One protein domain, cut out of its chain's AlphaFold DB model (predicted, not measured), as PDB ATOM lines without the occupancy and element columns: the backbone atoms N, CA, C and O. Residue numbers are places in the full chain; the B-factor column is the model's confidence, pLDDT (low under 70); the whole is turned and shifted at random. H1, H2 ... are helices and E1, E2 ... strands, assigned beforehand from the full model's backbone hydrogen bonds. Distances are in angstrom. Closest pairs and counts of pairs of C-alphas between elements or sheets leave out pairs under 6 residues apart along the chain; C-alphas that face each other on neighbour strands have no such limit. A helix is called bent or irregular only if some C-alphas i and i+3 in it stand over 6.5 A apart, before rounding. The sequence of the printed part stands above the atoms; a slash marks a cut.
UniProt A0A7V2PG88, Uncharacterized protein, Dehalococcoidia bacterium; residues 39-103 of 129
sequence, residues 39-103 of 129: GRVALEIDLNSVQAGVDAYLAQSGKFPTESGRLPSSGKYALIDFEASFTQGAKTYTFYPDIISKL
ATOM      1  N   GLY A  39      -6.012 -37.631  14.924       78.00
ATOM      2  CA  GLY A  39      -7.249 -37.944  14.207       78.00
ATOM      3  C   GLY A  39      -7.739 -39.380  14.366       78.00
ATOM      4  O   GLY A  39      -8.852 -39.612  14.827       78.00
ATOM      5  N   ARG A  40      -6.879 -40.379  14.126       82.06
ATOM      6  CA  ARG A  40      -7.237 -41.800  14.303       82.06
ATOM      7  C   ARG A  40      -7.713 -42.130  15.714       82.06
ATOM      8  O   ARG A  40      -8.626 -42.937  15.875       82.06
ATOM      9  N   VAL A  41      -7.071 -41.549  16.727       83.88
ATOM     10  CA  VAL A  41      -7.449 -41.769  18.130       83.88
ATOM     11  C   VAL A  41      -8.786 -41.091  18.435       83.88
ATOM     12  O   VAL A  41      -9.631 -41.694  19.094       83.88
ATOM     13  N   ALA A  42      -8.999 -39.871  17.936       81.56
ATOM     14  CA  ALA A  42     -10.267 -39.162  18.073       81.56
ATOM     15  C   ALA A  42     -11.418 -39.928  17.397       81.56
ATOM     16  O   ALA A  42     -12.434 -40.192  18.039       81.56
ATOM     17  N   LEU A  43     -11.208 -40.410  16.169       84.81
ATOM     18  CA  LEU A  43     -12.177 -41.226  15.440       84.81
ATOM     19  C   LEU A  43     -12.574 -42.478  16.228       84.81
ATOM     20  O   LEU A  43     -13.753 -42.813  16.323       84.81
ATOM     21  N   GLU A  44     -11.607 -43.191  16.808       87.69
ATOM     22  CA  GLU A  44     -11.897 -44.390  17.596       87.69
ATOM     23  C   GLU A  44     -12.732 -44.070  18.847       87.69
ATOM     24  O   GLU A  44     -13.668 -44.804  19.178       87.69
ATOM     25  N   ILE A  45     -12.434 -42.963  19.533       85.50
ATOM     26  CA  ILE A  45     -13.210 -42.495  20.690       85.50
ATOM     27  C   ILE A  45     -14.651 -42.180  20.279       85.50
ATOM     28  O   ILE A  45     -15.591 -42.598  20.967       85.50
ATOM     29  N   ASP A  46     -14.840 -41.502  19.153       85.56
ATOM     30  CA  ASP A  46     -16.163 -41.083  18.702       85.56
ATOM     31  C   ASP A  46     -16.983 -42.260  18.165       85.56
ATOM     32  O   ASP A  46     -18.153 -42.401  18.524       85.56
ATOM     33  N   LEU A  47     -16.370 -43.199  17.436       88.75
ATOM     34  CA  LEU A  47     -17.013 -44.462  17.052       88.75
ATOM     35  C   LEU A  47     -17.519 -45.236  18.274       88.75
ATOM     36  O   LEU A  47     -18.662 -45.701  18.284       88.75
ATOM     37  N   ASN A  48     -16.696 -45.350  19.318       89.31
ATOM     38  CA  ASN A  48     -17.076 -46.033  20.554       89.31
ATOM     39  C   ASN A  48     -18.203 -45.297  21.294       89.31
ATOM     40  O   ASN A  48     -19.123 -45.931  21.813       89.31
ATOM     41  N   SER A  49     -18.159 -43.966  21.314       86.69
ATOM     42  CA  SER A  49     -19.169 -43.130  21.973       86.69
ATOM     43  C   SER A  49     -20.520 -43.215  21.267       86.69
ATOM     44  O   SER A  49     -21.550 -43.424  21.911       86.69
ATOM     45  N   VAL A  50     -20.527 -43.135  19.934       88.56
ATOM     46  CA  VAL A  50     -21.744 -43.286  19.130       88.56
ATOM     47  C   VAL A  50     -22.288 -44.710  19.234       88.56
ATOM     48  O   VAL A  50     -23.494 -44.876  19.406       88.56
ATOM     49  N   GLN A  51     -21.436 -45.742  19.231       93.06
ATOM     50  CA  GLN A  51     -21.873 -47.124  19.463       93.06
ATOM     51  C   GLN A  51     -22.564 -47.279  20.824       93.06
ATOM     52  O   GLN A  51     -23.650 -47.853  20.889       93.06
ATOM     53  N   ALA A  52     -21.993 -46.720  21.895       89.81
ATOM     54  CA  ALA A  52     -22.614 -46.751  23.217       89.81
ATOM     55  C   ALA A  52     -23.977 -46.033  23.231       89.81
ATOM     56  O   ALA A  52     -24.926 -46.519  23.850       89.81
ATOM     57  N   GLY A  53     -24.101 -44.914  22.510       89.19
ATOM     58  CA  GLY A  53     -25.376 -44.226  22.312       89.19
ATOM     59  C   GLY A  53     -26.408 -45.089  21.581       89.19
ATOM     60  O   GLY A  53     -27.564 -45.151  22.001       89.19
ATOM     61  N   VAL A  54     -26.000 -45.783  20.512       91.69
ATOM     62  CA  VAL A  54     -26.877 -46.668  19.726       91.69
ATOM     63  C   VAL A  54     -27.387 -47.807  20.602       91.69
ATOM     64  O   VAL A  54     -28.588 -48.080  20.619       91.69
ATOM     65  N   ASP A  55     -26.495 -48.430  21.369       93.12
ATOM     66  CA  ASP A  55     -26.825 -49.537  22.264       93.12
ATOM     67  C   ASP A  55     -27.789 -49.082  23.374       93.12
ATOM     68  O   ASP A  55     -28.780 -49.759  23.664       93.12
ATOM     69  N   ALA A  56     -27.558 -47.899  23.955       90.12
ATOM     70  CA  ALA A  56     -28.433 -47.314  24.969       90.12
ATOM     71  C   ALA A  56     -29.816 -46.950  24.410       90.12
ATOM     72  O   ALA A  56     -30.830 -47.184  25.076       90.12
ATOM     73  N   TYR A  57     -29.879 -46.393  23.200       91.38
ATOM     74  CA  TYR A  57     -31.137 -46.063  22.532       91.38
ATOM     75  C   TYR A  57     -31.928 -47.324  22.182       91.38
ATOM     76  O   TYR A  57     -33.134 -47.380  22.429       91.38
ATOM     77  N   LEU A  58     -31.260 -48.364  21.677       93.94
ATOM     78  CA  LEU A  58     -31.875 -49.657  21.389       93.94
ATOM     79  C   LEU A  58     -32.442 -50.306  22.652       93.94
ATOM     80  O   LEU A  58     -33.578 -50.777  22.636       93.94
ATOM     81  N   ALA A  59     -31.682 -50.300  23.748       92.44
ATOM     82  CA  ALA A  59     -32.114 -50.885  25.012       92.44
ATOM     83  C   ALA A  59     -33.372 -50.206  25.581       92.44
ATOM     84  O   ALA A  59     -34.206 -50.873  26.189       92.44
ATOM     85  N   GLN A  60     -33.521 -48.894  25.378       90.81
ATOM     86  CA  GLN A  60     -34.651 -48.125  25.908       90.81
ATOM     87  C   GLN A  60     -35.862 -48.103  24.967       90.81
ATOM     88  O   GLN A  60     -36.999 -48.220  25.421       90.81
ATOM     89  N   SER A  61     -35.631 -47.949  23.662       93.19
ATOM     90  CA  SER A  61     -36.692 -47.762  22.665       93.19
ATOM     91  C   SER A  61     -37.125 -49.058  21.971       93.19
ATOM     92  O   SER A  61     -38.201 -49.107  21.369       93.19
ATOM     93  N   GLY A  62     -36.282 -50.096  21.999       95.06
ATOM     94  CA  GLY A  62     -36.443 -51.310  21.196       95.06
ATOM     95  C   GLY A  62     -36.207 -51.106  19.693       95.06
ATOM     96  O   GLY A  62     -36.527 -51.994  18.902       95.06
ATOM     97  N   LYS A  63     -35.682 -49.947  19.278       95.38
ATOM     98  CA  LYS A  63     -35.424 -49.576  17.881       95.38
ATOM     99  C   LYS A  63     -33.992 -49.087  17.708       95.38
ATOM    100  O   LYS A  63     -33.399 -48.541  18.630       95.38
ATOM    101  N   PHE A  64     -33.450 -49.243  16.506       95.62
ATOM    102  CA  PHE A  64     -32.195 -48.584  16.141       95.62
ATOM    103  C   PHE A  64     -32.452 -47.109  15.796       95.62
ATOM    104  O   PHE A  64     -33.540 -46.806  15.302       95.62
ATOM    105  N   PRO A  65     -31.486 -46.198  16.011       93.94
ATOM    106  CA  PRO A  65     -31.595 -44.801  15.593       93.94
ATOM    107  C   PRO A  65     -31.329 -44.690  14.083       93.94
ATOM    108  O   PRO A  65     -30.297 -44.208  13.633       93.94
ATOM    109  N   THR A  66     -32.245 -45.245  13.295       95.38
ATOM    110  CA  THR A  66     -32.301 -45.135  11.835       95.38
ATOM    111  C   THR A  66     -33.699 -44.665  11.458       95.38
ATOM    112  O   THR A  66     -34.644 -44.902  12.212       95.38
ATOM    113  N   GLU A  67     -33.866 -44.096  10.264       93.19
ATOM    114  CA  GLU A  67     -35.173 -43.630   9.765       93.19
ATOM    115  C   GLU A  67     -36.279 -44.701   9.895       93.19
ATOM    116  O   GLU A  67     -37.420 -44.428  10.262       93.19
ATOM    117  N   SER A  68     -35.927 -45.968   9.646       95.06
ATOM    118  CA  SER A  68     -36.866 -47.097   9.731       95.06
ATOM    119  C   SER A  68     -36.989 -47.724  11.127       95.06
ATOM    120  O   SER A  68     -37.818 -48.617  11.338       95.06
ATOM    121  N   GLY A  69     -36.140 -47.330  12.077       96.31
ATOM    122  CA  GLY A  69     -36.017 -47.956  13.392       96.31
ATOM    123  C   GLY A  69     -35.384 -49.357  13.381       96.31
ATOM    124  O   GLY A  69     -35.462 -50.072  14.383       96.31
ATOM    125  N   ARG A  70     -34.817 -49.797  12.249       96.75
ATOM    126  CA  ARG A  70     -34.326 -51.166  12.008       96.75
ATOM    127  C   ARG A  70     -32.926 -51.174  11.398       96.75
ATOM    128  O   ARG A  70     -32.478 -50.185  10.819       96.75
ATOM    129  N   LEU A  71     -32.265 -52.329  11.495       96.94
ATOM    130  CA  LEU A  71     -31.031 -52.601  10.762       96.94
ATOM    131  C   LEU A  71     -31.306 -52.839   9.270       96.94
ATOM    132  O   LEU A  71     -32.371 -53.356   8.911       96.94
ATOM    133  N   PRO A  72     -30.343 -52.503   8.395       95.56
ATOM    134  CA  PRO A  72     -30.445 -52.778   6.968       95.56
ATOM    135  C   PRO A  72     -30.292 -54.282   6.677       95.56
ATOM    136  O   PRO A  72     -29.873 -55.072   7.525       95.56
ATOM    137  N   SER A  73     -30.598 -54.692   5.441       95.69
ATOM    138  CA  SER A  73     -30.338 -56.064   4.976       95.69
ATOM    139  C   SER A  73     -28.845 -56.421   5.038       95.69
ATOM    140  O   SER A  73     -27.994 -55.538   4.988       95.69
ATOM    141  N   SER A  74     -28.533 -57.720   5.091       95.81
ATOM    142  CA  SER A  74     -27.153 -58.223   5.168       95.81
ATOM    143  C   SER A  74     -26.214 -57.565   4.150       95.81
ATOM    144  O   SER A  74     -26.560 -57.444   2.972       95.81
ATOM    145  N   GLY A  75     -25.038 -57.136   4.617       92.50
ATOM    146  CA  GLY A  75     -24.006 -56.494   3.794       92.50
ATOM    147  C   GLY A  75     -24.303 -55.042   3.408       92.50
ATOM    148  O   GLY A  75     -23.529 -54.446   2.665       92.50
ATOM    149  N   LYS A  76     -25.410 -54.465   3.891       94.44
ATOM    150  CA  LYS A  76     -25.758 -53.056   3.682       94.44
ATOM    151  C   LYS A  76     -25.544 -52.234   4.950       94.44
ATOM    152  O   LYS A  76     -25.361 -52.762   6.048       94.44
ATOM    153  N   TYR A  77     -25.632 -50.925   4.757       95.25
ATOM    154  CA  TYR A  77     -25.574 -49.915   5.800       95.25
ATOM    155  C   TYR A  77     -26.869 -49.099   5.813       95.25
ATOM    156  O   TYR A  77     -27.513 -48.935   4.777       95.25
ATOM    157  N   ALA A  78     -27.244 -48.611   6.990       95.62
ATOM    158  CA  ALA A  78     -28.286 -47.611   7.184       95.62
ATOM    159  C   ALA A  78     -27.660 -46.368   7.811       95.62
ATOM    160  O   ALA A  78     -26.741 -46.495   8.621       95.62
ATOM    161  N   LEU A  79     -28.156 -45.191   7.443       93.88
ATOM    162  CA  LEU A  79     -27.714 -43.942   8.055       93.88
ATOM    163  C   LEU A  79     -28.179 -43.872   9.506       93.88
ATOM    164  O   LEU A  79     -29.281 -44.329   9.833       93.88
ATOM    165  N   ILE A  80     -27.319 -43.314  10.353       91.81
ATOM    166  CA  ILE A  80     -27.701 -42.945  11.710       91.81
ATOM    167  C   ILE A  80     -28.581 -41.704  11.623       91.81
ATOM    168  O   ILE A  80     -28.178 -40.685  11.067       91.81
ATOM    169  N   ASP A  81     -29.782 -41.805  12.176       91.25
ATOM    170  CA  ASP A  81     -30.658 -40.667  12.400       91.25
ATOM    171  C   ASP A  81     -30.314 -40.064  13.767       91.25
ATOM    172  O   ASP A  81     -30.722 -40.578  14.811       91.25
ATOM    173  N   PHE A  82     -29.513 -38.995  13.760       87.75
ATOM    174  CA  PHE A  82     -29.132 -38.299  14.988       87.75
ATOM    175  C   PHE A  82     -30.323 -37.614  15.675       87.75
ATOM    176  O   PHE A  82     -30.291 -37.414  16.886       87.75
ATOM    177  N   GLU A  83     -31.408 -37.338  14.952       87.06
ATOM    178  CA  GLU A  83     -32.633 -36.744  15.497       87.06
ATOM    179  C   GLU A  83     -33.638 -37.803  15.982       87.06
ATOM    180  O   GLU A  83     -34.733 -37.470  16.453       87.06
ATOM    181  N   ALA A  84     -33.266 -39.089  15.923       90.31
ATOM    182  CA  ALA A  84     -34.114 -40.184  16.359       90.31
ATOM    183  C   ALA A  84     -34.583 -39.971  17.804       90.31
ATOM    184  O   ALA A  84     -33.802 -39.728  18.730       90.31
ATOM    185  N   SER A  85     -35.890 -40.095  18.006       91.75
ATOM    186  CA  SER A  85     -36.506 -39.933  19.314       91.75
ATOM    187  C   SER A  85     -37.645 -40.917  19.538       91.75
ATOM    188  O   SER A  85     -38.261 -41.451  18.610       91.75
ATOM    189  N   PHE A  86     -37.940 -41.169  20.809       90.69
ATOM    190  CA  PHE A  86     -39.094 -41.955  21.221       90.69
ATOM    191  C   PHE A  86     -39.747 -41.338  22.453       90.69
ATOM    192  O   PHE A  86     -39.124 -40.614  23.229       90.69
ATOM    193  N   THR A  87     -41.034 -41.621  22.631       91.88
ATOM    194  CA  THR A  87     -41.794 -41.149  23.791       91.88
ATOM    195  C   THR A  87     -42.069 -42.312  24.732       91.88
ATOM    196  O   THR A  87     -42.572 -43.352  24.308       91.88
ATOM    197  N   GLN A  88     -41.765 -42.125  26.014       87.50
ATOM    198  CA  GLN A  88     -42.093 -43.059  27.086       87.50
ATOM    199  C   GLN A  88     -42.892 -42.314  28.162       87.50
ATOM    200  O   GLN A  88     -42.379 -41.450  28.878       87.50
ATOM    201  N   GLY A  89     -44.188 -42.624  28.256       90.06
ATOM    202  CA  GLY A  89     -45.118 -41.861  29.089       90.06
ATOM    203  C   GLY A  89     -45.261 -40.422  28.585       90.06
ATOM    204  O   GLY A  89     -45.672 -40.211  27.450       90.06
ATOM    205  N   ALA A  90     -44.914 -39.445  29.426       92.94
ATOM    206  CA  ALA A  90     -44.946 -38.015  29.092       92.94
ATOM    207  C   ALA A  90     -43.561 -37.429  28.744       92.94
ATOM    208  O   ALA A  90     -43.429 -36.213  28.619       92.94
ATOM    209  N   LYS A  91     -42.518 -38.266  28.648       88.69
ATOM    210  CA  LYS A  91     -41.146 -37.835  28.354       88.69
ATOM    211  C   LYS A  91     -40.741 -38.254  26.947       88.69
ATOM    212  O   LYS A  91     -40.925 -39.413  26.573       88.69
ATOM    213  N   THR A  92     -40.160 -37.321  26.202       88.62
ATOM    214  CA  THR A  92     -39.485 -37.589  24.929       88.62
ATOM    215  C   THR A  92     -37.997 -37.746  25.192       88.62
ATOM    216  O   THR A  92     -37.399 -36.920  25.877       88.62
ATOM    217  N   TYR A  93     -37.425 -38.817  24.661       85.88
ATOM    218  CA  TYR A  93     -36.010 -39.137  24.743       85.88
ATOM    219  C   TYR A  93     -35.420 -39.042  23.344       85.88
ATOM    220  O   TYR A  93     -35.998 -39.579  22.397       85.88
ATOM    221  N   THR A  94     -34.284 -38.365  23.226       86.00
ATOM    222  CA  THR A  94     -33.559 -38.187  21.965       86.00
ATOM    223  C   THR A  94     -32.287 -39.029  21.982       86.00
ATOM    224  O   THR A  94     -31.673 -39.223  23.032       86.00
ATOM    225  N   PHE A  95     -31.909 -39.583  20.832       84.25
ATOM    226  CA  PHE A  95     -30.655 -40.318  20.666       84.25
ATOM    227  C   PHE A  95     -29.441 -39.384  20.826       84.25
ATOM    228  O   PHE A  95     -28.473 -39.728  21.508       84.25
ATOM    229  N   TYR A  96     -29.539 -38.172  20.276       72.31
ATOM    230  CA  TYR A  96     -28.562 -37.085  20.351       72.31
ATOM    231  C   TYR A  96     -29.329 -35.777  20.656       72.31
ATOM    232  O   TYR A  96     -30.395 -35.604  20.063       72.31
ATOM    233  N   PRO A  97     -28.894 -34.852  21.550       57.50
ATOM    234  CA  PRO A  97     -27.621 -34.715  22.264       57.50
ATOM    235  C   PRO A  97     -27.677 -35.001  23.786       57.50
ATOM    236  O   PRO A  97     -26.757 -34.619  24.512       57.50
ATOM    237  N   ASP A  98     -28.688 -35.698  24.313       56.22
ATOM    238  CA  ASP A  98     -28.728 -35.986  25.761       56.22
ATOM    239  C   ASP A  98     -27.601 -36.939  26.228       56.22
ATOM    240  O   ASP A  98     -27.163 -36.867  27.377       56.22
ATOM    241  N   ILE A  99     -27.087 -37.804  25.342       54.28
ATOM    242  CA  ILE A  99     -26.110 -38.856  25.691       54.28
ATOM    243  C   ILE A  99     -24.648 -38.436  25.420       54.28
ATOM    244  O   ILE A  99     -23.753 -38.852  26.155       54.28
ATOM    245  N   ILE A 100     -24.386 -37.597  24.403       54.53
ATOM    246  CA  ILE A 100     -23.030 -37.341  23.853       54.53
ATOM    247  C   ILE A 100     -22.674 -35.833  23.817       54.53
ATOM    248  O   ILE A 100     -21.758 -35.410  23.125       54.53
ATOM    249  N   SER A 101     -23.337 -34.971  24.596       51.78
ATOM    250  CA  SER A 101     -23.072 -33.510  24.631       51.78
ATOM    251  C   SER A 101     -21.691 -33.075  25.176       51.78
ATOM    252  O   SER A 101     -21.500 -31.904  25.501       51.78
ATOM    253  N   LYS A 102     -20.713 -33.985  25.305       50.75
ATOM    254  CA  LYS A 102     -19.403 -33.724  25.937       50.75
ATOM    255  C   LYS A 102     -18.175 -33.989  25.055       50.75
ATOM    256  O   LYS A 102     -17.067 -33.818  25.557       50.75
ATOM    257  N   LEU A 103     -18.336 -34.387  23.792       48.78
ATOM    258  CA  LEU A 103     -17.223 -34.674  22.871       48.78
ATOM    259  C   LEU A 103     -17.318 -33.814  21.592       48.78
ATOM    260  O   LEU A 103     -18.428 -33.397  21.246       48.78
TER     261      LEU A 103
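AT A GLANCE: This is residues 39 to 103 of the 129 residues of an uncharacterized protein of Dehalococcoidia bacterium (UniProt A0A7V2PG88). A small two-strand hairpin, E2 and E3, sits at the far end of one long helix, H1, which makes most of the domain's longest axis. Between helix and hairpin the chain makes a wide loop out to one side of H1 and back, with the short strand E1 on its way back and residues 72 to 77 sticking out; after E3, residues 95 to 103 fold back beside H1. The printed part has 65 residues, with one named helix and three named strands in the order H1, E1, E2, E3, of the class mixed, helices and strands; the sheet E2 - E3 is antiparallel. It is only just compact, close to loose, with a radius of gyration of the C-alphas of 12.7 A, and its outline is flat, 40 by 33 by 17 A.

HOW THE PARTS SIT: The sheet is the hairpin of E2, residues 85 to 88, and E3, residues 91 to 94, antiparallel with 155 degrees between their directions. The C-alphas of Ser 85 and Thr 94 face each other at 4.3 A. N 86 and O 93 are within hydrogen-bond range at 3.0 A, as are N 93 and O 86 at 2.9 A. H1, residues 39 to 61, comes nearest to E2 with its last residue: the closest C-alphas, those of Ser 61 and Phe 86, are 6.4 A apart, and the centres are 19.5 A apart. H1 and E3 are apart, but only just, at 8.3 A. In H1 every O i to N i+4 pair is within hydrogen-bond range. E1, residues 77 to 79, pairs with no named strand and is apart from H1, E2 and E3.

IN THESE COORDINATES: E2 measures 10.1 A from first to last C-alpha and E3 9.9 A; E3 ends at C-alpha 94, at (-33.559, -38.187, 21.965). H1 begins at C-alpha 39, at (-7.249, -37.944, 14.207), and ends at C-alpha 61, at (-36.692, -47.762, 22.665), 32.2 A away; it is not bent. E1 is 6.7 A long and begins at C-alpha 77, at (-25.574, -49.915, 5.800).

THE WHOLE: The two C-alphas farthest apart, those of Gly 39 and Gly 89, are 40.9 A apart, while those of Gly 39 and Leu 103, the first and last printed, are 13.6 A apart. The printed part has no cut. The link from H1 to E1 is long, with 15 residues; those from E1 to E2 and from E2 to E3 are tight. Residues 72 to 77 stand free. The mean pLDDT of the printed part is 86.4, and residues 97 to 103 are under 70.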